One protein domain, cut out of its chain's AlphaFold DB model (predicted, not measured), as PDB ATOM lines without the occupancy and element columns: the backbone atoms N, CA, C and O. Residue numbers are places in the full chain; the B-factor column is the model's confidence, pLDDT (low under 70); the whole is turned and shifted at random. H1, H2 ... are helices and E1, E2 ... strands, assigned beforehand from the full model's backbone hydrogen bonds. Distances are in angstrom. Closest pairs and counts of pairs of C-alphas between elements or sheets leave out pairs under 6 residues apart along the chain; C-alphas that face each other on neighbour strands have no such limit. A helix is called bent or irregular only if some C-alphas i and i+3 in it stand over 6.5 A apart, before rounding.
ATOM      1  N   ILE A 403     171.491 156.856 174.843       86.31
ATOM      2  CA  ILE A 403     170.204 157.060 174.181       86.31
ATOM      3  C   ILE A 403     170.350 157.416 172.698       86.31
ATOM      4  O   ILE A 403     169.677 156.797 171.873       86.31
ATOM      5  N   ILE A 404     171.235 158.347 172.323       86.62
ATOM      6  CA  ILE A 404     171.357 158.790 170.920       86.62
ATOM      7  C   ILE A 404     171.977 157.715 170.016       86.62
ATOM      8  O   ILE A 404     171.708 157.681 168.820       86.62
ATOM      9  N   SER A 405     172.733 156.777 170.595       84.19
ATOM     10  CA  SER A 405     173.326 155.640 169.879       84.19
ATOM     11  C   SER A 405     172.308 154.579 169.419       84.19
ATOM     12  O   SER A 405     172.661 153.651 168.674       84.19
ATOM     13  N   MET A 406     171.057 154.642 169.892       84.94
ATOM     14  CA  MET A 406     170.011 153.667 169.564       84.94
ATOM     15  C   MET A 406     169.448 153.888 168.146       84.94
ATOM     16  O   MET A 406     169.284 155.027 167.715       84.94
ATOM     17  N   PRO A 407     169.106 152.820 167.399       80.75
ATOM     18  CA  PRO A 407     168.572 152.963 166.047       80.75
ATOM     19  C   PRO A 407     167.107 153.413 166.081       80.75
ATOM     20  O   PRO A 407     166.197 152.596 166.217       80.75
ATOM     21  N   PHE A 408     166.855 154.711 165.958       82.12
ATOM     22  CA  PHE A 408     165.510 155.254 165.770       82.12
ATOM     23  C   PHE A 408     165.185 155.382 164.270       82.12
ATOM     24  O   PHE A 408     166.025 155.895 163.542       82.12
ATOM     25  N   PRO A 409     163.978 155.012 163.792       75.88
ATOM     26  CA  PRO A 409     162.807 154.541 164.541       75.88
ATOM     27  C   PRO A 409     162.634 152.998 164.571       75.88
ATOM     28  O   PRO A 409     161.638 152.459 164.082       75.88
ATOM     29  N   ASN A 410     163.550 152.236 165.184       78.88
ATOM     30  CA  ASN A 410     163.304 150.812 165.463       78.88
ATOM     31  C   ASN A 410     162.207 150.639 166.532       78.88
ATOM     32  O   ASN A 410     162.306 151.203 167.621       78.88
ATOM     33  N   ARG A 411     161.218 149.768 166.268       74.69
ATOM     34  CA  ARG A 411     160.099 149.406 167.171       74.69
ATOM     35  C   ARG A 411     160.490 149.260 168.650       74.69
ATOM     36  O   ARG A 411     159.701 149.621 169.517       74.69
ATOM     37  N   LEU A 412     161.659 148.684 168.935       72.25
ATOM     38  CA  LEU A 412     162.114 148.361 170.292       72.25
ATOM     39  C   LEU A 412     162.900 149.508 170.958       72.25
ATOM     40  O   LEU A 412     162.947 149.563 172.187       72.25
ATOM     41  N   ALA A 413     163.436 150.445 170.168       78.25
ATOM     42  CA  ALA A 413     164.064 151.681 170.639       78.25
ATOM     43  C   ALA A 413     163.047 152.828 170.800       78.25
ATOM     44  O   ALA A 413     163.162 153.622 171.730       78.25
ATOM     45  N   CYS A 414     162.006 152.892 169.953       81.38
ATOM     46  CA  CYS A 414     161.020 153.984 169.917       81.38
ATOM     47  C   CYS A 414     160.353 154.307 171.265       81.38
ATOM     48  O   CYS A 414     159.955 155.452 171.470       81.38
ATOM     49  N   LYS A 415     160.273 153.355 172.209       83.69
ATOM     50  CA  LYS A 415     159.765 153.627 173.568       83.69
ATOM     51  C   LYS A 415     160.582 154.676 174.342       83.69
ATOM     52  O   LYS A 415     160.041 155.300 175.245       83.69
ATOM     53  N   TYR A 416     161.837 154.906 173.953       86.44
ATOM     54  CA  TYR A 416     162.727 155.920 174.524       86.44
ATOM     55  C   TYR A 416     162.831 157.199 173.677       86.44
ATOM     56  O   TYR A 416     163.570 158.104 174.050       86.44
ATOM     57  N   HIS A 417     162.117 157.310 172.547       88.31
ATOM     58  CA  HIS A 417     162.258 158.463 171.643       88.31
ATOM     59  C   HIS A 417     161.912 159.783 172.341       88.31
ATOM     60  O   HIS A 417     162.638 160.761 172.217       88.31
ATOM     61  N   LYS A 418     160.843 159.793 173.151       90.12
ATOM     62  CA  LYS A 418     160.473 160.962 173.960       90.12
ATOM     63  C   LYS A 418     161.582 161.341 174.951       90.12
ATOM     64  O   LYS A 418     161.930 162.510 175.032       90.12
ATOM     65  N   THR A 419     162.186 160.356 175.620       90.19
ATOM     66  CA  THR A 419     163.326 160.558 176.529       90.19
ATOM     67  C   THR A 419     164.548 161.119 175.799       90.19
ATOM     68  O   THR A 419     165.215 161.989 176.342       90.19
ATOM     69  N   ALA A 420     164.814 160.691 174.559       90.50
ATOM     70  CA  ALA A 420     165.877 161.266 173.732       90.50
ATOM     71  C   ALA A 420     165.658 162.766 173.485       90.50
ATOM     72  O   ALA A 420     166.574 163.555 173.702       90.50
ATOM     73  N   LEU A 421     164.438 163.168 173.105       91.75
ATOM     74  CA  LEU A 421     164.118 164.584 172.885       91.75
ATOM     75  C   LEU A 421     164.181 165.399 174.184       91.75
ATOM     76  O   LEU A 421     164.625 166.540 174.174       91.75
ATOM     77  N   GLU A 422     163.752 164.816 175.306       91.19
ATOM     78  CA  GLU A 422     163.810 165.465 176.622       91.19
ATOM     79  C   GLU A 422     165.251 165.687 177.100       91.19
ATOM     80  O   GLU A 422     165.532 166.746 177.647       91.19
ATOM     81  N   LEU A 423     166.170 164.751 176.835       90.12
ATOM     82  CA  LEU A 423     167.601 164.917 177.116       90.12
ATOM     83  C   LEU A 423     168.232 165.995 176.224       90.12
ATOM     84  O   LEU A 423     168.846 166.924 176.737       90.12
ATOM     85  N   ILE A 424     168.039 165.905 174.902       90.94
ATOM     86  CA  ILE A 424     168.615 166.848 173.924       90.94
ATOM     87  C   ILE A 424     168.189 168.292 174.246       90.94
ATOM     88  O   ILE A 424     169.033 169.180 174.326       90.94
ATOM     89  N   ARG A 425     166.901 168.515 174.541       90.19
ATOM     90  CA  ARG A 425     166.335 169.829 174.911       90.19
ATOM     91  C   ARG A 425     166.639 170.294 176.341       90.19
ATOM     92  O   ARG A 425     166.132 171.339 176.746       90.19
ATOM     93  N   ASN A 426     167.347 169.514 177.154       89.81
ATOM     94  CA  ASN A 426     167.759 169.950 178.492       89.81
ATOM     95  C   ASN A 426     169.180 170.525 178.493       89.81
ATOM     96  O   ASN A 426     169.412 171.477 179.223       89.81
ATOM     97  N   ILE A 427     170.063 170.082 177.589       87.44
ATOM     98  CA  ILE A 427     171.411 170.656 177.392       87.44
ATOM     99  C   ILE A 427     171.351 172.182 177.211       87.44
ATOM    100  O   ILE A 427     172.124 172.916 177.817       87.44
ATOM    101  N   GLU A 428     170.379 172.656 176.424       80.00
ATOM    102  CA  GLU A 428     170.104 174.081 176.180       80.00
ATOM    103  C   GLU A 428     169.739 174.868 177.456       80.00
ATOM    104  O   GLU A 428     170.003 176.062 177.536       80.00
ATOM    105  N   LYS A 429     169.131 174.216 178.457       80.31
ATOM    106  CA  LYS A 429     168.648 174.844 179.705       80.31
ATOM    107  C   LYS A 429     169.642 174.731 180.850       80.31
ATOM    108  O   LYS A 429     169.685 175.604 181.709       80.31
ATOM    109  N   ASP A 430     170.375 173.625 180.873       79.19
ATOM    110  CA  ASP A 430     171.351 173.292 181.905       79.19
ATOM    111  C   ASP A 430     172.727 173.935 181.598       79.19
ATOM    112  O   ASP A 430     173.650 173.822 182.399       79.19
ATOM    113  N   GLU A 431     172.865 174.592 180.432       74.88
ATOM    114  CA  GLU A 431     174.073 175.256 179.897       74.88
ATOM    115  C   GLU A 431     175.343 174.369 179.911       74.88
ATOM    116  O   GLU A 431     176.477 174.853 179.896       74.88
ATOM    117  N   SER A 432     175.161 173.042 179.901       85.06
ATOM    118  CA  SER A 432     176.243 172.056 179.998       85.06
ATOM    119  C   SER A 432     177.032 171.952 178.689       85.06
ATOM    120  O   SER A 432     176.699 171.180 177.785       85.06
ATOM    121  N   ILE A 433     178.121 172.722 178.601       87.94
ATOM    122  CA  ILE A 433     179.074 172.680 177.479       87.94
ATOM    123  C   ILE A 433     179.669 171.268 177.316       87.94
ATOM    124  O   ILE A 433     179.856 170.815 176.189       87.94
ATOM    125  N   GLU A 434     179.905 170.544 178.417       90.69
ATOM    126  CA  GLU A 434     180.399 169.159 178.398       90.69
ATOM    127  C   GLU A 434     179.401 168.221 177.694       90.69
ATOM    128  O   GLU A 434     179.773 167.492 176.774       90.69
ATOM    129  N   ASP A 435     178.114 168.272 178.055       90.31
ATOM    130  CA  ASP A 435     177.089 167.418 177.438       90.31
ATOM    131  C   ASP A 435     176.735 167.846 176.007       90.31
ATOM    132  O   ASP A 435     176.366 167.004 175.183       90.31
ATOM    133  N   PHE A 436     176.919 169.124 175.668       91.88
ATOM    134  CA  PHE A 436     176.845 169.605 174.290       91.88
ATOM    135  C   PHE A 436     178.005 169.073 173.431       91.88
ATOM    136  O   PHE A 436     177.775 168.572 172.327       91.88
ATOM    137  N   CYS A 437     179.236 169.077 173.952       92.50
ATOM    138  CA  CYS A 437     180.387 168.481 173.271       92.50
ATOM    139  C   CYS A 437     180.226 166.959 173.119       92.50
ATOM    140  O   CYS A 437     180.486 166.427 172.037       92.50
ATOM    141  N   LYS A 438     179.693 166.257 174.135       91.38
ATOM    142  CA  LYS A 438     179.296 164.838 174.018       91.38
ATOM    143  C   LYS A 438     178.245 164.635 172.929       91.38
ATOM    144  O   LYS A 438     178.381 163.700 172.143       91.38
ATOM    145  N   LEU A 439     177.207 165.475 172.859       92.12
ATOM    146  CA  LEU A 439     176.177 165.374 171.820       92.12
ATOM    147  C   LEU A 439     176.798 165.487 170.423       92.12
ATOM    148  O   LEU A 439     176.525 164.637 169.580       92.12
ATOM    149  N   ILE A 440     177.659 166.480 170.191       92.00
ATOM    150  CA  ILE A 440     178.350 166.662 168.908       92.00
ATOM    151  C   ILE A 440     179.230 165.442 168.576       92.00
ATOM    152  O   ILE A 440     179.087 164.852 167.505       92.00
ATOM    153  N   TYR A 441     180.082 165.011 169.511       91.19
ATOM    154  CA  TYR A 441     180.987 163.873 169.326       91.19
ATOM    155  C   TYR A 441     180.247 162.554 169.058       91.19
ATOM    156  O   TYR A 441     180.543 161.847 168.095       91.19
ATOM    157  N   PHE A 442     179.234 162.218 169.858       89.19
ATOM    158  CA  PHE A 442     178.471 160.986 169.662       89.19
ATOM    159  C   PHE A 442     177.493 161.071 168.477       89.19
ATOM    160  O   PHE A 442     177.161 160.033 167.901       89.19
ATOM    161  N   ALA A 443     177.063 162.263 168.049       89.50
ATOM    162  CA  ALA A 443     176.328 162.427 166.792       89.50
ATOM    163  C   ALA A 443     177.203 162.134 165.561       89.50
ATOM    164  O   ALA A 443     176.686 161.586 164.583       89.50
ATOM    165  N   ASP A 444     178.505 162.431 165.641       87.31
ATOM    166  CA  ASP A 444     179.528 162.051 164.660       87.31
ATOM    167  C   ASP A 444     179.754 160.529 164.670       87.31
ATOM    168  O   ASP A 444     179.454 159.852 163.688       87.31
ATOM    169  N   VAL A 445     180.146 159.963 165.822       86.81
ATOM    170  CA  VAL A 445     180.463 158.526 165.986       86.81
ATOM    171  C   VAL A 445     179.277 157.616 165.633       86.81
ATOM    172  O   VAL A 445     179.452 156.570 165.008       86.81
ATOM    173  N   PHE A 446     178.042 157.997 165.982       84.50
ATOM    174  CA  PHE A 446     176.836 157.248 165.594       84.50
ATOM    175  C   PHE A 446     176.193 157.742 164.285       84.50
ATOM    176  O   PHE A 446     175.123 157.255 163.907       84.50
ATOM    177  N   ARG A 447     176.859 158.663 163.571       80.69
ATOM    178  CA  ARG A 447     176.541 159.153 162.218       80.69
ATOM    179  C   ARG A 447     175.099 159.643 162.036       80.69
ATOM    180  O   ARG A 447     174.474 159.451 160.989       80.69
ATOM    181  N   LEU A 448     174.564 160.309 163.059       82.00
ATOM    182  CA  LEU A 448     173.145 160.678 163.163       82.00
ATOM    183  C   LEU A 448     172.696 161.674 162.079       82.00
ATOM    184  O   LEU A 448     171.537 161.641 161.663       82.00
ATOM    185  N   PHE A 449     173.613 162.509 161.586       76.06
ATOM    186  CA  PHE A 449     173.382 163.448 160.483       76.06
ATOM    187  C   PHE A 449     173.679 162.883 159.086       76.06
ATOM    188  O   PHE A 449     173.252 163.474 158.095       76.06
ATOM    189  N   TYR A 450     174.308 161.708 158.968       63.53
ATOM    190  CA  TYR A 450     174.481 161.034 157.675       63.53
ATOM    191  C   TYR A 450     173.278 160.124 157.346       63.53
ATOM    192  O   TYR A 450     172.809 160.106 156.209       63.53
ATOM    193  N   PHE A 451     172.674 159.467 158.346       65.81
ATOM    194  CA  PHE A 451     171.488 158.595 158.191       65.81
ATOM    195  C   PHE A 451     170.171 159.295 158.564       65.81
ATOM    196  O   PHE A 451     170.204 160.325 159.230       65.81
ATOM    197  N   LYS A 452     168.997 158.801 158.132       72.88
ATOM    198  CA  LYS A 452     167.681 159.480 158.272       72.88
ATOM    199  C   LYS A 452     167.097 159.425 159.701       72.88
ATOM    200  O   LYS A 452     165.915 159.138 159.887       72.88
ATOM    201  N   SER A 453     167.927 159.668 160.715       82.50
ATOM    202  CA  SER A 453     167.533 159.655 162.125       82.50
ATOM    203  C   SER A 453     166.479 160.735 162.422       82.50
ATOM    204  O   SER A 453     166.681 161.895 162.050       82.50
ATOM    205  N   PRO A 454     165.388 160.416 163.145       85.94
ATOM    206  CA  PRO A 454     164.384 161.403 163.545       85.94
ATOM    207  C   PRO A 454     164.907 162.407 164.586       85.94
ATOM    208  O   PRO A 454     164.261 163.424 164.814       85.94
ATOM    209  N   LEU A 455     166.073 162.155 165.198       88.44
ATOM    210  CA  LEU A 455     166.685 163.070 166.166       88.44
ATOM    211  C   LEU A 455     167.345 164.296 165.509       88.44
ATOM    212  O   LEU A 455     167.543 165.295 166.193       88.44
ATOM    213  N   ARG A 456     167.679 164.241 164.206       88.12
ATOM    214  CA  ARG A 456     168.461 165.280 163.498       88.12
ATOM    215  C   ARG A 456     167.979 166.704 163.760       88.12
ATOM    216  O   ARG A 456     168.785 167.554 164.105       88.12
ATOM    217  N   TYR A 457     166.681 166.950 163.570       89.69
ATOM    218  CA  TYR A 457     166.099 168.291 163.668       89.69
ATOM    219  C   TYR A 457     166.278 168.878 165.073       89.69
ATOM    220  O   TYR A 457     166.723 170.003 165.234       89.69
ATOM    221  N   GLU A 458     166.016 168.073 166.097       90.81
ATOM    222  CA  GLU A 458     166.098 168.482 167.500       90.81
ATOM    223  C   GLU A 458     167.553 168.733 167.931       90.81
ATOM    224  O   GLU A 458     167.825 169.664 168.681       90.81
ATOM    225  N   ILE A 459     168.502 167.949 167.404       91.00
ATOM    226  CA  ILE A 459     169.940 168.179 167.607       91.00
ATOM    227  C   ILE A 459     170.393 169.456 166.877       91.00
ATOM    228  O   ILE A 459     171.151 170.240 167.436       91.00
ATOM    229  N   LEU A 460     169.915 169.690 165.652       91.31
ATOM    230  CA  LEU A 460     170.249 170.862 164.837       91.31
ATOM    231  C   LEU A 460     169.778 172.179 165.475       91.31
ATOM    232  O   LEU A 460     170.535 173.147 165.489       91.31
ATOM    233  N   GLU A 461     168.559 172.228 166.016       91.50
ATOM    234  CA  GLU A 461     168.051 173.435 166.681       91.50
ATOM    235  C   GLU A 461     168.808 173.726 167.989       91.50
ATOM    236  O   GLU A 461     169.166 174.877 168.239       91.50
ATOM    237  N   VAL A 462     169.154 172.694 168.774       91.88
ATOM    238  CA  VAL A 462     170.019 172.851 169.961       91.88
ATOM    239  C   VAL A 462     171.428 173.306 169.566       91.88
ATOM    240  O   VAL A 462     171.975 174.185 170.225       91.88
ATOM    241  N   ILE A 463     171.995 172.795 168.466       92.00
ATOM    242  CA  ILE A 463     173.286 173.269 167.935       92.00
ATOM    243  C   ILE A 463     173.236 174.762 167.610       92.00
ATOM    244  O   ILE A 463     174.108 175.502 168.061       92.00
ATOM    245  N   LYS A 464     172.209 175.221 166.884       91.38
ATOM    246  CA  LYS A 464     172.033 176.648 166.570       91.38
ATOM    247  C   LYS A 464     171.954 177.481 167.849       91.38
ATOM    248  O   LYS A 464     172.740 178.405 168.010       91.38
ATOM    249  N   SER A 465     171.051 177.120 168.765       91.12
ATOM    250  CA  SER A 465     170.785 177.872 170.000       91.12
ATOM    251  C   SER A 465     172.013 177.964 170.918       91.12
ATOM    252  O   SER A 465     172.381 179.055 171.362       91.12
ATOM    253  N   VAL A 466     172.707 176.842 171.151       90.38
ATOM    254  CA  VAL A 466     173.872 176.794 172.048       90.38
ATOM    255  C   VAL A 466     175.092 177.483 171.432       90.38
ATOM    256  O   VAL A 466     175.750 178.244 172.138       90.38
ATOM    257  N   CYS A 467     175.371 177.315 170.131       91.81
ATOM    258  CA  CYS A 467     176.450 178.057 169.463       91.81
ATOM    259  C   CYS A 467     176.206 179.576 169.507       91.81
ATOM    260  O   CYS A 467     177.107 180.332 169.869       91.81
ATOM    261  N   ASP A 468     174.979 180.018 169.209       90.81
ATOM    262  CA  ASP A 468     174.573 181.423 169.294       90.81
ATOM    263  C   ASP A 468     174.724 181.987 170.715       90.81
ATOM    264  O   ASP A 468     175.217 183.104 170.887       90.81
ATOM    265  N   SER A 469     174.291 181.240 171.736       89.62
ATOM    266  CA  SER A 469     174.393 181.647 173.143       89.62
ATOM    267  C   SER A 469     175.851 181.728 173.601       89.62
ATOM    268  O   SER A 469     176.277 182.731 174.181       89.62
ATOM    269  N   PHE A 470     176.655 180.713 173.272       88.19
ATOM    270  CA  PHE A 470     178.055 180.637 173.674       88.19
ATOM    271  C   PHE A 470     178.883 181.765 173.043       88.19
ATOM    272  O   PHE A 470     179.609 182.455 173.763       88.19
ATOM    273  N   LEU A 471     178.678 182.052 171.750       90.31
ATOM    274  CA  LEU A 471     179.317 183.177 171.062       90.31
ATOM    275  C   LEU A 471     178.938 184.531 171.689       90.31
ATOM    276  O   LEU A 471     179.806 185.369 171.933       90.31
ATOM    277  N   LYS A 472     177.654 184.732 172.025       88.62
ATOM    278  CA  LYS A 472     177.159 185.955 172.689       88.62
ATOM    279  C   LYS A 472     177.663 186.095 174.128       88.62
ATOM    280  O   LYS A 472     177.802 187.218 174.608       88.62
ATOM    281  N   SER A 473     177.971 184.987 174.805       86.38
ATOM    282  CA  SER A 473     178.597 185.002 176.134       86.38
ATOM    283  C   SER A 473     180.035 185.533 176.100       86.38
ATOM    284  O   SER A 473     180.500 186.104 177.087       86.38
ATOM    285  N   GLY A 474     180.739 185.343 174.975       80.69
ATOM    286  CA  GLY A 474     182.126 185.762 174.788       80.69
ATOM    287  C   GLY A 474     183.107 185.156 175.799       80.69
ATOM    288  O   GLY A 474     184.082 185.824 176.160       80.69
ATOM    289  N   LYS A 475     182.818 183.950 176.304       79.56
ATOM    290  CA  LYS A 475     183.673 183.163 177.202       79.56
ATOM    291  C   LYS A 475     184.344 182.046 176.403       79.56
ATOM    292  O   LYS A 475     183.642 181.266 175.776       79.56
ATOM    293  N   ASN A 476     185.668 181.913 176.511       86.06
ATOM    294  CA  ASN A 476     186.446 180.865 175.835       86.06
ATOM    295  C   ASN A 476     186.157 180.790 174.317       86.06
ATOM    296  O   ASN A 476     185.679 179.786 173.783       86.06
ATOM    297  N   ASP A 477     186.470 181.886 173.622       92.44
ATOM    298  CA  ASP A 477     186.310 182.026 172.169       92.44
ATOM    299  C   ASP A 477     187.076 180.933 171.387       92.44
ATOM    300  O   ASP A 477     186.645 180.537 170.305       92.44
ATOM    301  N   ALA A 478     188.163 180.390 171.954       93.62
ATOM    302  CA  ALA A 478     188.904 179.254 171.400       93.62
ATOM    303  C   ALA A 478     188.039 177.986 171.309       93.62
ATOM    304  O   ALA A 478     187.901 177.392 170.238       93.62
ATOM    305  N   LEU A 479     187.405 177.592 172.419       93.62
ATOM    306  CA  LEU A 479     186.463 176.473 172.436       93.62
ATOM    307  C   LEU A 479     185.255 176.755 171.532       93.62
ATOM    308  O   LEU A 479     184.773 175.847 170.861       93.62
ATOM    309  N   CYS A 480     184.801 178.011 171.455       93.50
ATOM    310  CA  CYS A 480     183.716 178.417 170.561       93.50
ATOM    311  C   CYS A 480     184.069 178.172 169.082       93.50
ATOM    312  O   CYS A 480     183.281 177.562 168.358       93.50
ATOM    313  N   PHE A 481     185.281 178.540 168.650       95.38
ATOM    314  CA  PHE A 481     185.786 178.264 167.301       95.38
ATOM    315  C   PHE A 481     185.807 176.759 166.975       95.38
ATOM    316  O   PHE A 481     185.308 176.346 165.924       95.38
ATOM    317  N   PHE A 482     186.318 175.915 167.882       95.94
ATOM    318  CA  PHE A 482     186.326 174.461 167.667       95.94
ATOM    319  C   PHE A 482     184.920 173.850 167.672       95.94
ATOM    320  O   PHE A 482     184.625 173.026 166.808       95.94
ATOM    321  N   ILE A 483     184.028 174.287 168.566       94.69
ATOM    322  CA  ILE A 483     182.620 173.859 168.597       94.69
ATOM    323  C   ILE A 483     181.900 174.209 167.288       94.69
ATOM    324  O   ILE A 483     181.174 173.373 166.752       94.69
ATOM    325  N   ILE A 484     182.125 175.403 166.734       94.12
ATOM    326  CA  ILE A 484     181.511 175.839 165.470       94.12
ATOM    327  C   ILE A 484     181.977 174.966 164.294       94.12
ATOM    328  O   ILE A 484     181.151 174.539 163.485       94.12
ATOM    329  N   ARG A 485     183.266 174.608 164.235       93.94
ATOM    330  CA  ARG A 485     183.804 173.668 163.230       93.94
ATOM    331  C   ARG A 485     183.295 172.241 163.414       93.94
ATOM    332  O   ARG A 485     182.968 171.566 162.438       93.94
ATOM    333  N   ALA A 486     183.176 171.789 164.660       93.44
ATOM    334  CA  ALA A 486     182.609 170.490 165.001       93.44
ATOM    335  C   ALA A 486     181.136 170.389 164.565       93.44
ATOM    336  O   ALA A 486     180.743 169.410 163.930       93.44
ATOM    337  N   ALA A 487     180.350 171.434 164.840       92.19
ATOM    338  CA  ALA A 487     178.966 171.576 164.406       92.19
ATOM    339  C   ALA A 487     178.843 171.576 162.874       92.19
ATOM    340  O   ALA A 487     178.096 170.762 162.339       92.19
ATOM    341  N   LEU A 488     179.617 172.415 162.169       91.00
ATOM    342  CA  LEU A 488     179.640 172.482 160.700       91.00
ATOM    343  C   LEU A 488     179.953 171.116 160.063       91.00
ATOM    344  O   LEU A 488     179.264 170.710 159.125       91.00
ATOM    345  N   LYS A 489     180.941 170.387 160.606       88.00
ATOM    346  CA  LYS A 489     181.297 169.030 160.161       88.00
ATOM    347  C   LYS A 489     180.129 168.051 160.295       88.00
ATOM    348  O   LYS A 489     179.887 167.278 159.367       88.00
ATOM    349  N   ILE A 490     179.426 168.040 161.434       87.69
ATOM    350  CA  ILE A 490     178.354 167.057 161.651       87.69
ATOM    351  C   ILE A 490     177.047 167.435 160.952       87.69
ATOM    352  O   ILE A 490     176.407 166.550 160.398       87.69
ATOM    353  N   THR A 491     176.637 168.706 160.937       86.25
ATOM    354  CA  THR A 491     175.358 169.111 160.323       86.25
ATOM    355  C   THR A 491     175.440 169.147 158.802       86.25
ATOM    356  O   THR A 491     174.452 168.855 158.129       86.25
ATOM    357  N   ASN A 492     176.608 169.512 158.263       84.25
ATOM    358  CA  ASN A 492     176.783 169.970 156.889       84.25
ATOM    359  C   ASN A 492     175.844 171.142 156.507       84.25
ATOM    360  O   ASN A 492     175.477 171.316 155.346       84.25
ATOM    361  N   GLU A 493     175.504 172.003 157.469       84.44
ATOM    362  CA  GLU A 493     174.667 173.203 157.302       84.44
ATOM    363  C   GLU A 493     175.377 174.433 157.897       84.44
ATOM    364  O   GLU A 493     176.148 174.302 158.847       84.44
ATOM    365  N   THR A 494     175.145 175.627 157.339       87.06
ATOM    366  CA  THR A 494     175.558 176.899 157.968       87.06
ATOM    367  C   THR A 494     174.518 177.370 158.990       87.06
ATOM    368  O   THR A 494     173.361 176.946 158.965       87.06
ATOM    369  N   PHE A 495     174.933 178.222 159.927       89.38
ATOM    370  CA  PHE A 495     174.104 178.734 161.023       89.38
ATOM    371  C   PHE A 495     174.665 180.076 161.538       89.38
ATOM    372  O   PHE A 495     175.861 180.310 161.376       89.38
ATOM    373  N   PRO A 496     173.858 180.945 162.185       90.62
ATOM    374  CA  PRO A 496     174.228 182.349 162.405       90.62
ATOM    375  C   PRO A 496     175.560 182.566 163.138       90.62
ATOM    376  O   PRO A 496     176.374 183.364 162.683       90.62
ATOM    377  N   ALA A 497     175.839 181.811 164.207       92.25
ATOM    378  CA  ALA A 497     177.120 181.888 164.914       92.25
ATOM    379  C   ALA A 497     178.364 181.589 164.040       92.25
ATOM    380  O   ALA A 497     179.433 182.132 164.313       92.25
ATOM    381  N   LEU A 498     178.252 180.759 162.992       93.62
ATOM    382  CA  LEU A 498     179.340 180.541 162.030       93.62
ATOM    383  C   LEU A 498     179.555 181.790 161.166       93.62
ATOM    384  O   LEU A 498     180.685 182.264 161.051       93.62
ATOM    385  N   ASP A 499     178.472 182.344 160.619       92.94
ATOM    386  CA  ASP A 499     178.513 183.535 159.765       92.94
ATOM    387  C   ASP A 499     179.061 184.753 160.544       92.94
ATOM    388  O   ASP A 499     179.903 185.497 160.034       92.94
ATOM    389  N   ASP A 500     178.664 184.920 161.812       93.56
ATOM    390  CA  ASP A 500     179.187 185.960 162.710       93.56
ATOM    391  C   ASP A 500     180.671 185.747 163.076       93.56
ATOM    392  O   ASP A 500     181.421 186.722 163.152       93.56
ATOM    393  N   VAL A 501     181.144 184.504 163.255       94.12
ATOM    394  CA  VAL A 501     182.578 184.225 163.475       94.12
ATOM    395  C   VAL A 501     183.410 184.513 162.226       94.12
ATOM    396  O   VAL A 501     184.444 185.174 162.334       94.12
ATOM    397  N   MET A 502     182.958 184.098 161.039       94.38
ATOM    398  CA  MET A 502     183.639 184.406 159.774       94.38
ATOM    399  C   MET A 502     183.684 185.925 159.529       94.38
ATOM    400  O   MET A 502     184.719 186.483 159.150       94.38
ATOM    401  N   LYS A 503     182.597 186.631 159.855       93.31
ATOM    402  CA  LYS A 503     182.519 188.096 159.815       93.31
ATOM    403  C   LYS A 503     183.424 188.783 160.843       93.31
ATOM    404  O   LYS A 503     183.964 189.843 160.547       93.31
ATOM    405  N   MET A 504     183.619 188.215 162.033       92.12
ATOM    406  CA  MET A 504     184.606 188.741 162.979       92.12
ATOM    407  C   MET A 504     186.026 188.532 162.447       92.12
ATOM    408  O   MET A 504     186.750 189.512 162.274       92.12
ATOM    409  N   LEU A 505     186.416 187.297 162.119       92.94
ATOM    410  CA  LEU A 505     187.776 186.971 161.667       92.94
ATOM    411  C   LEU A 505     188.209 187.784 160.431       92.94
ATOM    412  O   LEU A 505     189.338 188.267 160.392       92.94
ATOM    413  N   SER A 506     187.300 188.037 159.482       90.12
ATOM    414  CA  SER A 506     187.555 188.884 158.298       90.12
ATOM    415  C   SER A 506     187.788 190.375 158.597       90.12
ATOM    416  O   SER A 506     188.262 191.096 157.723       90.12
ATOM    417  N   THR A 507     187.522 190.849 159.821       88.25
ATOM    418  CA  THR A 507     187.881 192.214 160.262       88.25
ATOM    419  C   THR A 507     189.242 192.307 160.964       88.25
ATOM    420  O   THR A 507     189.661 193.408 161.324       88.25
ATOM    421  N   SER A 508     189.953 191.187 161.158       86.12
ATOM    422  CA  SER A 508     191.284 191.175 161.776       86.12
ATOM    423  C   SER A 508     192.404 191.370 160.752       86.12
ATOM    424  O   SER A 508     192.412 190.756 159.687       86.12
ATOM    425  N   SER A 509     193.410 192.170 161.108       82.12
ATOM    426  CA  SER A 509     194.669 192.264 160.358       82.12
ATOM    427  C   SER A 509     195.628 191.097 160.642       82.12
ATOM    428  O   SER A 509     196.542 190.841 159.852       82.12
ATOM    429  N   ASN A 510     195.426 190.365 161.743       84.88
ATOM    430  CA  ASN A 510     196.326 189.309 162.205       84.88
ATOM    431  C   ASN A 510     196.403 188.146 161.186       84.88
ATOM    432  O   ASN A 510     195.361 187.567 160.862       84.88
ATOM    433  N   PRO A 511     197.603 187.750 160.706       80.25
ATOM    434  CA  PRO A 511     197.777 186.588 159.828       80.25
ATOM    435  C   PRO A 511     197.139 185.295 160.364       80.25
ATOM    436  O   PRO A 511     196.534 184.550 159.593       80.25
ATOM    437  N   ARG A 512     197.194 185.063 161.686       88.25
ATOM    438  CA  ARG A 512     196.545 183.916 162.349       88.25
ATOM    439  C   ARG A 512     195.040 183.899 162.086       88.25
ATOM    440  O   ARG A 512     194.495 182.881 161.680       88.25
ATOM    441  N   ASP A 513     194.367 185.027 162.299       89.94
ATOM    442  CA  ASP A 513     192.905 185.111 162.219       89.94
ATOM    443  C   ASP A 513     192.418 184.983 160.768       89.94
ATOM    444  O   ASP A 513     191.406 184.328 160.511       89.94
ATOM    445  N   ARG A 514     193.190 185.521 159.812       84.38
ATOM    446  CA  ARG A 514     192.970 185.324 158.369       84.38
ATOM    447  C   ARG A 514     193.086 183.848 157.964       84.38
ATOM    448  O   ARG A 514     192.288 183.381 157.155       84.38
ATOM    449  N   LEU A 515     194.007 183.087 158.563       84.62
ATOM    450  CA  LEU A 515     194.100 181.636 158.347       84.62
ATOM    451  C   LEU A 515     192.957 180.849 158.991       84.62
ATOM    452  O   LEU A 515     192.423 179.933 158.367       84.62
ATOM    453  N   LEU A 516     192.543 181.209 160.209       91.25
ATOM    454  CA  LEU A 516     191.385 180.582 160.855       91.25
ATOM    455  C   LEU A 516     190.098 180.817 160.043       91.25
ATOM    456  O   LEU A 516     189.293 179.896 159.914       91.25
ATOM    457  N   LEU A 517     189.935 182.000 159.436       91.25
ATOM    458  CA  LEU A 517     188.874 182.268 158.460       91.25
ATOM    459  C   LEU A 517     189.005 181.379 157.221       91.25
ATOM    460  O   LEU A 517     188.027 180.752 156.826       91.25
ATOM    461  N   ARG A 518     190.202 181.283 156.630       83.69
ATOM    462  CA  ARG A 518     190.415 180.497 155.408       83.69
ATOM    463  C   ARG A 518     190.067 179.018 155.592       83.69
ATOM    464  O   ARG A 518     189.458 178.421 154.709       83.69
ATOM    465  N   ILE A 519     190.379 178.451 156.760       88.56
ATOM    466  CA  ILE A 519     189.973 177.088 157.139       88.56
ATOM    467  C   ILE A 519     188.438 176.962 157.189       88.56
ATOM    468  O   ILE A 519     187.904 175.958 156.725       88.56
ATOM    469  N   LEU A 520     187.712 177.973 157.686       90.81
ATOM    470  CA  LEU A 520     186.242 177.983 157.664       90.81
ATOM    471  C   LEU A 520     185.679 178.111 156.241       90.81
ATOM    472  O   LEU A 520     184.783 177.349 155.888       90.81
ATOM    473  N   ASP A 521     186.213 179.007 155.405       88.31
ATOM    474  CA  ASP A 521     185.815 179.134 153.992       88.31
ATOM    475  C   ASP A 521     186.005 177.815 153.229       88.31
ATOM    476  O   ASP A 521     185.166 177.416 152.418       88.31
ATOM    477  N   GLU A 522     187.101 177.105 153.495       81.69
ATOM    478  CA  GLU A 522     187.401 175.803 152.903       81.69
ATOM    479  C   GLU A 522     186.447 174.708 153.412       81.69
ATOM    480  O   GLU A 522     185.890 173.955 152.611       81.69
ATOM    481  N   GLU A 523     186.171 174.660 154.719       86.44
ATOM    482  CA  GLU A 523     185.198 173.730 155.312       86.44
ATOM    483  C   GLU A 523     183.774 173.986 154.787       86.44
ATOM    484  O   GLU A 523     183.069 173.029 154.463       86.44
ATOM    485  N   VAL A 524     183.370 175.249 154.599       88.12
ATOM    486  CA  VAL A 524     182.064 175.655 154.044       88.12
ATOM    487  C   VAL A 524     181.962 175.430 152.529       88.12
ATOM    488  O   VAL A 524     180.875 175.107 152.039       88.12
ATOM    489  N   SER A 525     183.049 175.574 151.766       82.25
ATOM    490  CA  SER A 525     183.025 175.452 150.298       82.25
ATOM    491  C   SER A 525     183.327 174.042 149.778       82.25
ATOM    492  O   SER A 525     182.736 173.632 148.777       82.25
ATOM    493  N   ARG A 526     184.202 173.274 150.446       71.31
ATOM    494  CA  ARG A 526     184.506 171.876 150.088       71.31
ATOM    495  C   ARG A 526     183.600 170.863 150.781       71.31
ATOM    496  O   ARG A 526     183.425 169.779 150.234       71.31
ATOM    497  N   ARG A 527     183.028 171.182 151.953       70.50
ATOM    498  CA  ARG A 527     182.214 170.255 152.777       70.50
ATOM    499  C   ARG A 527     182.897 168.901 153.010       70.50
ATOM    500  O   ARG A 527     182.276 167.853 152.860       70.50
ATOM    501  N   ASP A 528     184.193 168.948 153.311       62.16
ATOM    502  CA  ASP A 528     185.093 167.796 153.469       62.16
ATOM    503  C   ASP A 528     185.255 166.883 152.229       62.16
ATOM    504  O   ASP A 528     185.861 165.824 152.327       62.16
ATOM    505  N   TRP A 529     184.788 167.252 151.031       62.41
ATOM    506  CA  TRP A 529     185.024 166.426 149.839       62.41
ATOM    507  C   TRP A 529     186.442 166.620 149.282       62.41
ATOM    508  O   TRP A 529     186.756 167.658 148.690       62.41
ATOM    509  N   CYS A 530     187.273 165.584 149.401       57.12
ATOM    510  CA  CYS A 530     188.536 165.468 148.678       57.12
ATOM    511  C   CYS A 530     188.279 165.057 147.221       57.12
ATOM    512  O   CYS A 530     187.380 164.264 146.918       57.12
ATOM    513  N   ILE A 531     189.109 165.560 146.307       54.72
ATOM    514  CA  ILE A 531     189.168 165.056 144.934       54.72
ATOM    515  C   ILE A 531     190.135 163.874 144.947       54.72
ATOM    516  O   ILE A 531     191.347 164.066 144.937       54.72
ATOM    517  N   LYS A 532     189.609 162.648 144.972       51.47
ATOM    518  CA  LYS A 532     190.422 161.462 144.712       51.47
ATOM    519  C   LYS A 532     190.589 161.311 143.210       51.47
ATOM    520  O   LYS A 532     189.702 160.807 142.513       51.47
ATOM    521  N   SER A 533     191.749 161.727 142.717       41.03
ATOM    522  CA  SER A 533     192.305 161.096 141.525       41.03
ATOM    523  C   SER A 533     192.362 159.583 141.748       41.03
ATOM    524  O   SER A 533     192.562 159.117 142.876       41.03
ATOM    525  N   ILE A 534     192.133 158.802 140.694       40.34
ATOM    526  CA  ILE A 534     192.214 157.339 140.773       40.34
ATOM    527  C   ILE A 534     193.673 156.940 140.543       40.34
ATOM    528  O   ILE A 534     194.017 156.260 139.575       40.34
ATOM    529  N   ALA A 535     194.538 157.370 141.463       37.47
ATOM    530  CA  ALA A 535     195.803 156.701 141.685       37.47
ATOM    531  C   ALA A 535     195.491 155.229 141.974       37.47
ATOM    532  O   ALA A 535     194.786 154.907 142.936       37.47
ATOM    533  N   ASN A 536     196.014 154.327 141.144       33.75
ATOM    534  CA  ASN A 536     195.956 152.889 141.392       33.75
ATOM    535  C   ASN A 536     196.928 152.535 142.527       33.75
ATOM    536  O   ASN A 536     197.973 151.922 142.302       33.75
ATOM    537  N   VAL A 537     196.588 152.952 143.750       33.38
ATOM    538  CA  VAL A 537     197.266 152.554 144.984       33.38
ATOM    539  C   VAL A 537     197.190 151.032 145.060       33.38
ATOM    540  O   VAL A 537     196.112 150.462 145.224       33.38
ATOM    541  N   ALA A 554     188.722 161.724 138.004       46.62
ATOM    542  CA  ALA A 554     188.798 162.251 139.363       46.62
ATOM    543  C   ALA A 554     187.425 162.206 140.067       46.62
ATOM    544  O   ALA A 554     186.470 162.883 139.670       46.62
ATOM    545  N   THR A 555     187.321 161.401 141.125       47.19
ATOM    546  CA  THR A 555     186.083 161.191 141.884       47.19
ATOM    547  C   THR A 555     186.101 161.991 143.179       47.19
ATOM    548  O   THR A 555     187.060 161.966 143.945       47.19
ATOM    549  N   MET A 556     185.014 162.713 143.454       46.88
ATOM    550  CA  MET A 556     184.838 163.341 144.761       46.88
ATOM    551  C   MET A 556     184.481 162.265 145.787       46.88
ATOM    552  O   MET A 556     183.482 161.561 145.629       46.88
ATOM    553  N   ALA A 557     185.276 162.172 146.848       53.91
ATOM    554  CA  ALA A 557     185.059 161.270 147.972       53.91
ATOM    555  C   ALA A 557     185.138 162.053 149.297       53.91
ATOM    556  O   ALA A 557     185.829 163.072 149.356       53.91
ATOM    557  N   PRO A 558     184.473 161.599 150.375       56.88
ATOM    558  CA  PRO A 558     184.790 162.087 151.717       56.88
ATOM    559  C   PRO A 558     186.265 161.790 152.061       56.88
ATOM    560  O   PRO A 558     186.868 160.899 151.444       56.88
ATOM    561  N   PRO A 559     186.859 162.484 153.050       59.19
ATOM    562  CA  PRO A 559     188.243 162.252 153.431       59.19
ATOM    563  C   PRO A 559     188.369 160.852 154.027       59.19
ATOM    564  O   PRO A 559     187.416 160.321 154.609       59.19
ATOM    565  N   HIS A 560     189.559 160.260 153.947       63.06
ATOM    566  CA  HIS A 560     189.831 159.113 154.802       63.06
ATOM    567  C   HIS A 560     189.907 159.582 156.265       63.06
ATOM    568  O   HIS A 560     190.363 160.689 156.551       63.06
ATOM    569  N   HIS A 561     189.400 158.778 157.203       62.28
ATOM    570  CA  HIS A 561     189.259 159.233 158.587       62.28
ATOM    571  C   HIS A 561     190.591 159.356 159.334       62.28
ATOM    572  O   HIS A 561     190.604 160.045 160.349       62.28
ATOM    573  N   ASN A 562     191.670 158.724 158.854       70.06
ATOM    574  CA  ASN A 562     193.044 158.867 159.360       70.06
ATOM    575  C   ASN A 562     193.127 158.801 160.904       70.06
ATOM    576  O   ASN A 562     193.699 159.668 161.567       70.06
ATOM    577  N   ARG A 563     192.476 157.784 161.487       69.06
ATOM    578  CA  ARG A 563     192.424 157.527 162.944       69.06
ATOM    579  C   ARG A 563     193.556 156.615 163.431       69.06
ATOM    580  O   ARG A 563     193.796 156.521 164.628       69.06
ATOM    581  N   ASP A 564     194.200 155.943 162.491       67.81
ATOM    582  CA  ASP A 564     195.353 155.054 162.596       67.81
ATOM    583  C   ASP A 564     196.693 155.764 162.317       67.81
ATOM    584  O   ASP A 564     197.752 155.225 162.637       67.81
ATOM    585  N   VAL A 565     196.651 156.992 161.791       78.12
ATOM    586  CA  VAL A 565     197.823 157.856 161.586       78.12
ATOM    587  C   VAL A 565     198.391 158.336 162.930       78.12
ATOM    588  O   VAL A 565     197.650 158.753 163.823       78.12
ATOM    589  N   ASP A 566     199.721 158.340 163.057       83.50
ATOM    590  CA  ASP A 566     200.428 158.890 164.219       83.50
ATOM    591  C   ASP A 566     200.233 160.416 164.303       83.50
ATOM    592  O   ASP A 566     200.940 161.213 163.678       83.50
ATOM    593  N   VAL A 567     199.263 160.827 165.122       88.06
ATOM    594  CA  VAL A 567     198.927 162.234 165.372       88.06
ATOM    595  C   VAL A 567     200.137 163.023 165.889       88.06
ATOM    596  O   VAL A 567     200.270 164.204 165.583       88.06
ATOM    597  N   ILE A 568     201.058 162.400 166.633       88.75
ATOM    598  CA  ILE A 568     202.243 163.072 167.182       88.75
ATOM    599  C   ILE A 568     203.276 163.328 166.075       88.75
ATOM    600  O   ILE A 568     203.897 164.397 166.075       88.75
ATOM    601  N   LYS A 569     203.438 162.419 165.102       87.75
ATOM    602  CA  LYS A 569     204.198 162.705 163.869       87.75
ATOM    603  C   LYS A 569     203.566 163.855 163.086       87.75
ATOM    604  O   LYS A 569     204.275 164.810 162.776       87.75
ATOM    605  N   VAL A 570     202.253 163.812 162.833       89.19
ATOM    606  CA  VAL A 570     201.541 164.878 162.096       89.19
ATOM    607  C   VAL A 570     201.718 166.233 162.789       89.19
ATOM    608  O   VAL A 570     202.101 167.203 162.142       89.19
ATOM    609  N   ILE A 571     201.546 166.309 164.112       90.06
ATOM    610  CA  ILE A 571     201.775 167.541 164.886       90.06
ATOM    611  C   ILE A 571     203.213 168.044 164.719       90.06
ATOM    612  O   ILE A 571     203.411 169.229 164.463       90.06
ATOM    613  N   LYS A 572     204.225 167.173 164.839       88.56
ATOM    614  CA  LYS A 572     205.639 167.559 164.671       88.56
ATOM    615  C   LYS A 572     205.934 168.073 163.261       88.56
ATOM    616  O   LYS A 572     206.641 169.071 163.130       88.56
ATOM    617  N   PHE A 573     205.378 167.418 162.244       88.44
ATOM    618  CA  PHE A 573     205.508 167.796 160.839       88.44
ATOM    619  C   PHE A 573     204.882 169.171 160.574       88.44
ATOM    620  O   PHE A 573     205.580 170.079 160.133       88.44
ATOM    621  N   ILE A 574     203.611 169.374 160.941       88.62
ATOM    622  CA  ILE A 574     202.892 170.645 160.737       88.62
ATOM    623  C   ILE A 574     203.501 171.788 161.557       88.62
ATOM    624  O   ILE A 574     203.673 172.891 161.041       88.62
ATOM    625  N   ASN A 575     203.902 171.530 162.804       88.06
ATOM    626  CA  ASN A 575     204.600 172.513 163.632       88.06
ATOM    627  C   ASN A 575     205.960 172.917 163.022       88.06
ATOM    628  O   ASN A 575     206.356 174.078 163.093       88.06
ATOM    629  N   GLY A 576     206.658 171.972 162.380       86.19
ATOM    630  CA  GLY A 576     207.859 172.246 161.593       86.19
ATOM    631  C   GLY A 576     207.575 173.081 160.343       86.19
ATOM    632  O   GLY A 576     208.228 174.097 160.122       86.19
ATOM    633  N   LEU A 577     206.586 172.662 159.558       86.00
ATOM    634  CA  LEU A 577     206.222 173.237 158.266       86.00
ATOM    635  C   LEU A 577     205.749 174.696 158.382       86.00
ATOM    636  O   LEU A 577     206.158 175.533 157.582       86.00
ATOM    637  N   LEU A 578     204.926 175.006 159.391       83.00
ATOM    638  CA  LEU A 578     204.376 176.349 159.598       83.00
ATOM    639  C   LEU A 578     205.355 177.292 160.318       83.00
ATOM    640  O   LEU A 578     205.552 178.418 159.861       83.00
ATOM    641  N   PHE A 579     205.957 176.849 161.432       83.38
ATOM    642  CA  PHE A 579     206.563 177.757 162.420       83.38
ATOM    643  C   PHE A 579     208.090 177.656 162.574       83.38
ATOM    644  O   PHE A 579     208.677 178.496 163.257       83.38
ATOM    645  N   SER A 867     201.350 179.687 166.961       90.50
ATOM    646  CA  SER A 867     199.973 179.697 167.438       90.50
ATOM    647  C   SER A 867     199.444 178.273 167.564       90.50
ATOM    648  O   SER A 867     199.395 177.516 166.587       90.50
ATOM    649  N   THR A 868     199.035 177.904 168.776       92.88
ATOM    650  CA  THR A 868     198.523 176.568 169.088       92.88
ATOM    651  C   THR A 868     197.077 176.396 168.633       92.88
ATOM    652  O   THR A 868     196.727 175.299 168.194       92.88
ATOM    653  N   ILE A 869     196.264 177.467 168.589       94.62
ATOM    654  CA  ILE A 869     194.940 177.404 167.937       94.62
ATOM    655  C   ILE A 869     195.072 177.145 166.433       94.62
ATOM    656  O   ILE A 869     194.326 176.327 165.899       94.62
ATOM    657  N   LEU A 870     196.045 177.763 165.754       91.75
ATOM    658  CA  LEU A 870     196.291 177.524 164.330       91.75
ATOM    659  C   LEU A 870     196.827 176.106 164.074       91.75
ATOM    660  O   LEU A 870     196.323 175.418 163.186       91.75
ATOM    661  N   LEU A 871     197.788 175.639 164.880       92.88
ATOM    662  CA  LEU A 871     198.309 174.269 164.809       92.88
ATOM    663  C   LEU A 871     197.185 173.234 164.959       92.88
ATOM    664  O   LEU A 871     197.034 172.351 164.116       92.88
ATOM    665  N   ALA A 872     196.356 173.379 165.996       95.00
ATOM    666  CA  ALA A 872     195.203 172.520 166.222       95.00
ATOM    667  C   ALA A 872     194.151 172.645 165.113       95.00
ATOM    668  O   ALA A 872     193.581 171.631 164.708       95.00
ATOM    669  N   ALA A 873     193.932 173.840 164.555       93.62
ATOM    670  CA  ALA A 873     192.984 174.041 163.467       93.62
ATOM    671  C   ALA A 873     193.395 173.331 162.168       93.62
ATOM    672  O   ALA A 873     192.546 172.684 161.547       93.62
ATOM    673  N   VAL A 874     194.679 173.406 161.792       91.00
ATOM    674  CA  VAL A 874     195.244 172.739 160.604       91.00
ATOM    675  C   VAL A 874     195.303 171.223 160.803       91.00
ATOM    676  O   VAL A 874     194.810 170.475 159.959       91.00
ATOM    677  N   VAL A 875     195.820 170.746 161.943       91.94
ATOM    678  CA  VAL A 875     195.892 169.302 162.238       91.94
ATOM    679  C   VAL A 875     194.490 168.682 162.310       91.94
ATOM    680  O   VAL A 875     194.280 167.591 161.781       91.94
ATOM    681  N   SER A 876     193.491 169.386 162.857       91.88
ATOM    682  CA  SER A 876     192.099 168.918 162.828       91.88
ATOM    683  C   SER A 876     191.419 169.075 161.466       91.88
ATOM    684  O   SER A 876     190.366 168.480 161.241       91.88
ATOM    685  N   HIS A 877     191.960 169.882 160.553       87.94
ATOM    686  CA  HIS A 877     191.457 169.932 159.184       87.94
ATOM    687  C   HIS A 877     191.894 168.678 158.408       87.94
ATOM    688  O   HIS A 877     191.037 168.027 157.809       87.94
ATOM    689  N   LEU A 878     193.176 168.298 158.529       85.06
ATOM    690  CA  LEU A 878     193.785 167.082 157.959       85.06
ATOM    691  C   LEU A 878     193.255 165.765 158.533       85.06
ATOM    692  O   LEU A 878     193.179 164.765 157.824       85.06
ATOM    693  N   LEU A 879     192.955 165.746 159.834       87.25
ATOM    694  CA  LEU A 879     192.489 164.574 160.572       87.25
ATOM    695  C   LEU A 879     191.065 164.873 161.079       87.25
ATOM    696  O   LEU A 879     190.901 165.304 162.223       87.25
ATOM    697  N   PRO A 880     190.008 164.692 160.258       85.06
ATOM    698  CA  PRO A 880     188.707 165.323 160.510       85.06
ATOM    699  C   PRO A 880     188.024 164.882 161.809       85.06
ATOM    700  O   PRO A 880     187.181 165.602 162.343       85.06
ATOM    701  N   TRP A 881     188.381 163.709 162.342       85.69
ATOM    702  CA  TRP A 881     187.891 163.216 163.634       85.69
ATOM    703  C   TRP A 881     188.335 164.086 164.820       85.69
ATOM    704  O   TRP A 881     187.635 164.156 165.828       85.69
ATOM    705  N   LEU A 882     189.457 164.805 164.700       91.88
ATOM    706  CA  LEU A 882     189.910 165.728 165.738       91.88
ATOM    707  C   LEU A 882     189.004 166.957 165.867       91.88
ATOM    708  O   LEU A 882     188.965 167.544 166.943       91.88
ATOM    709  N   ARG A 883     188.225 167.331 164.838       91.00
ATOM    710  CA  ARG A 883     187.307 168.486 164.938       91.00
ATOM    711  C   ARG A 883     186.225 168.270 165.992       91.00
ATOM    712  O   ARG A 883     185.829 169.226 166.640       91.00
ATOM    713  N   THR A 884     185.770 167.032 166.179       91.88
ATOM    714  CA  THR A 884     184.792 166.663 167.215       91.88
ATOM    715  C   THR A 884     185.461 166.187 168.509       91.88
ATOM    716  O   THR A 884     184.882 166.363 169.578       91.88
ATOM    717  N   ALA A 885     186.685 165.648 168.448       92.44
ATOM    718  CA  ALA A 885     187.425 165.193 169.628       92.44
ATOM    719  C   ALA A 885     188.099 166.330 170.429       92.44
ATOM    720  O   ALA A 885     188.030 166.314 171.653       92.44
ATOM    721  N   ILE A 886     188.711 167.333 169.780       95.12
ATOM    722  CA  ILE A 886     189.364 168.476 170.457       95.12
ATOM    723  C   ILE A 886     188.408 169.219 171.409       95.12
ATOM    724  O   ILE A 886     188.742 169.312 172.589       95.12
ATOM    725  N   PRO A 887     187.216 169.702 170.991       94.69
ATOM    726  CA  PRO A 887     186.339 170.445 171.899       94.69
ATOM    727  C   PRO A 887     185.821 169.597 173.073       94.69
ATOM    728  O   PRO A 887     185.600 170.141 174.149       94.69
ATOM    729  N   LEU A 888     185.692 168.272 172.914       93.44
ATOM    730  CA  LEU A 888     185.334 167.360 174.011       93.44
ATOM    731  C   LEU A 888     186.517 167.083 174.962       93.44
ATOM    732  O   LEU A 888     186.341 167.030 176.177       93.44
ATOM    733  N   ALA A 889     187.740 166.974 174.439       93.50
ATOM    734  CA  ALA A 889     188.949 166.891 175.258       93.50
ATOM    735  C   ALA A 889     189.184 168.181 176.068       93.50
ATOM    736  O   ALA A 889     189.579 168.116 177.231       93.50
ATOM    737  N   MET A 890     188.870 169.350 175.495       92.81
ATOM    738  CA  MET A 890     188.942 170.650 176.179       92.81
ATOM    739  C   MET A 890     187.967 170.781 177.366       92.81
ATOM    740  O   MET A 890     188.189 171.634 178.222       92.81
ATOM    741  N   THR A 891     186.925 169.942 177.471       91.00
ATOM    742  CA  THR A 891     186.070 169.862 178.675       91.00
ATOM    743  C   THR A 891     186.541 168.809 179.687       91.00
ATOM    744  O   THR A 891     185.826 168.528 180.643       91.00
ATOM    745  N   GLY A 892     187.721 168.204 179.497       87.75
ATOM    746  CA  GLY A 892     188.302 167.217 180.417       87.75
ATOM    747  C   GLY A 892     187.664 165.823 180.363       87.75
ATOM    748  O   GLY A 892     187.821 165.049 181.306       87.75
ATOM    749  N   PHE A 893     186.933 165.494 179.293       85.12
ATOM    750  CA  PHE A 893     186.278 164.192 179.147       85.12
ATOM    751  C   PHE A 893     187.266 163.103 178.690       85.12
ATOM    752  O   PHE A 893     187.964 163.262 177.688       85.12
ATOM    753  N   ASP A 894     187.291 161.975 179.406       79.94
ATOM    754  CA  ASP A 894     188.160 160.826 179.118       79.94
ATOM    755  C   ASP A 894     187.679 160.055 177.873       79.94
ATOM    756  O   ASP A 894     186.595 159.462 177.863       79.94
ATOM    757  N   MET A 895     188.468 160.092 176.794       80.94
ATOM    758  CA  MET A 895     188.114 159.514 175.492       80.94
ATOM    759  C   MET A 895     188.923 158.248 175.166       80.94
ATOM    760  O   MET A 895     190.126 158.210 175.417       80.94
ATOM    761  N   PRO A 896     188.332 157.254 174.463       70.56
ATOM    762  CA  PRO A 896     189.051 156.053 174.016       70.56
ATOM    763  C   PRO A 896     190.247 156.326 173.089       70.56
ATOM    764  O   PRO A 896     191.138 155.489 172.971       70.56
ATOM    765  N   MET A 897     190.250 157.476 172.406       77.12
ATOM    766  CA  MET A 897     191.364 157.966 171.596       77.12
ATOM    767  C   MET A 897     191.927 159.232 172.244       77.12
ATOM    768  O   MET A 897     191.223 160.237 172.352       77.12
ATOM    769  N   VAL A 898     193.195 159.183 172.650       83.00
ATOM    770  CA  VAL A 898     193.889 160.308 173.291       83.00
ATOM    771  C   VAL A 898     194.151 161.412 172.266       83.00
ATOM    772  O   VAL A 898     194.827 161.187 171.262       83.00
ATOM    773  N   VAL A 899     193.656 162.621 172.536       89.25
ATOM    774  CA  VAL A 899     194.074 163.836 171.823       89.25
ATOM    775  C   VAL A 899     195.350 164.360 172.497       89.25
ATOM    776  O   VAL A 899     195.322 164.576 173.708       89.25
ATOM    777  N   PRO A 900     196.471 164.559 171.776       91.56
ATOM    778  CA  PRO A 900     197.706 165.048 172.388       91.56
ATOM    779  C   PRO A 900     197.547 166.447 172.999       91.56
ATOM    780  O   PRO A 900     196.997 167.337 172.349       91.56
ATOM    781  N   ASN A 901     198.097 166.669 174.199       90.06
ATOM    782  CA  ASN A 901     198.006 167.942 174.932       90.06
ATOM    783  C   ASN A 901     198.412 169.177 174.113       90.06
ATOM    784  O   ASN A 901     197.826 170.240 174.280       90.06
ATOM    785  N   SER A 902     199.348 169.039 173.172       89.50
ATOM    786  CA  SER A 902     199.766 170.108 172.253       89.50
ATOM    787  C   SER A 902     198.668 170.595 171.287       89.50
ATOM    788  O   SER A 902     198.911 171.518 170.518       89.50
ATOM    789  N   LEU A 903     197.483 169.966 171.289       93.12
ATOM    790  CA  LEU A 903     196.264 170.429 170.608       93.12
ATOM    791  C   LEU A 903     195.185 170.957 171.577       93.12
ATOM    792  O   LEU A 903     194.096 171.314 171.136       93.12
ATOM    793  N   LEU A 904     195.465 170.958 172.885       92.38
ATOM    794  CA  LEU A 904     194.557 171.340 173.976       92.38
ATOM    795  C   LEU A 904     195.095 172.532 174.782       92.38
ATOM    796  O   LEU A 904     194.316 173.317 175.318       92.38
TER     797      LEU A 904
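AT A GLANCE: This is residues 403 to 537, 554 to 579 and 867 to 904 of the 1236 residues of an uncharacterized protein of Trichomonas vaginalis (UniProt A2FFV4). A body of helices is built round H4, with H2, H3, H5, H6 and H9 packed about it; H1 lies at one end beyond H2 and H3, and H7 at the other end beyond H8. A tiny two-stranded sheet, E1 and E2, lies off this body beyond the end of H6. The printed part has 199 residues with nine named helices and two named strands, in the order H1 to H6, E1, E2, H7, H8, H9; the sheet is antiparallel and the class is mostly helix. The whole is compact, with a radius of gyration of the C-alphas of 17.4 A and spans of 53 by 47 by 31 A.

IN THESE COORDINATES: H1, residues 414 to 430, begins with C-alpha 414 at (161.020, 153.984, 169.917) and is 25.0 A long; it is irregular, with C-alphas 415 and 418 7.4 A apart. H2 is residues 433 to 445, and H3, residues 456 to 473, is 25.5 A long. H4, residues 477 to 491, is 20.7 A long and begins at (186.310, 182.026, 172.169). H5 is residues 496 to 505, and H6, residues 511 to 526, is 22.1 A long. E1 is residues 530 to 532 and E2 is 555 to 557. H7 is residues 567 to 579, H8 868 to 878, and H9 882 to 889, ending with C-alpha 889 at (188.949, 166.891, 175.258).

HOW THE PARTS SIT: H4 is the hub, touching five helices. H9 touches it at a steep tilt of 50 degrees, with C-alphas 486 and 884 closest at 4.9 A. H3 and H4 form a helical hairpin at a shallow tilt of 16 degrees, C-alphas 471 and 480 being closest at 6.5 A. H2 touches H4, C-alphas 444 and 490 at 6.0 A, and H6 touches it, 485 and 520 at 7.5 A. H5 only just touches H4, with 3 pairs of C-alphas within 8 A, the closest 484 and 498 at 6.2 A. H1 touches H3 with residues 421 to 428 alone, the same way at 8 degrees, a shallow tilt; C-alphas 428 and 466 are closest at 6.2 A. H8 touches H6, C-alphas 512 and 870 at 6.7 A, and H7, 575 and 871 at 6.6 A. H1, H2, H3, H4, H5, H6 and H8 make a bundle, helices grouped together. Between E1 and E2, N 530 and O 557 are 2.9 A apart and N 532 and O 555 2.8 A. Every O i to N i+4 pair is within hydrogen-bond range in H2 to H8; H1 has 9 of 13 and H9 2 of 4.

THE WHOLE: The farthest C-alphas, of Leu 412 and Ser 509, are 55.6 A apart. Residues 538 to 553 and 580 to 866 are not printed, with C-alpha gaps of 14.0 A and 8.5 A. Of the links printed whole, none is long. Residues 890 to 904 hold no named element. Confidence is under 70 at residues 450 to 451, 528 to 537, 554 to 561 and 563 to 564.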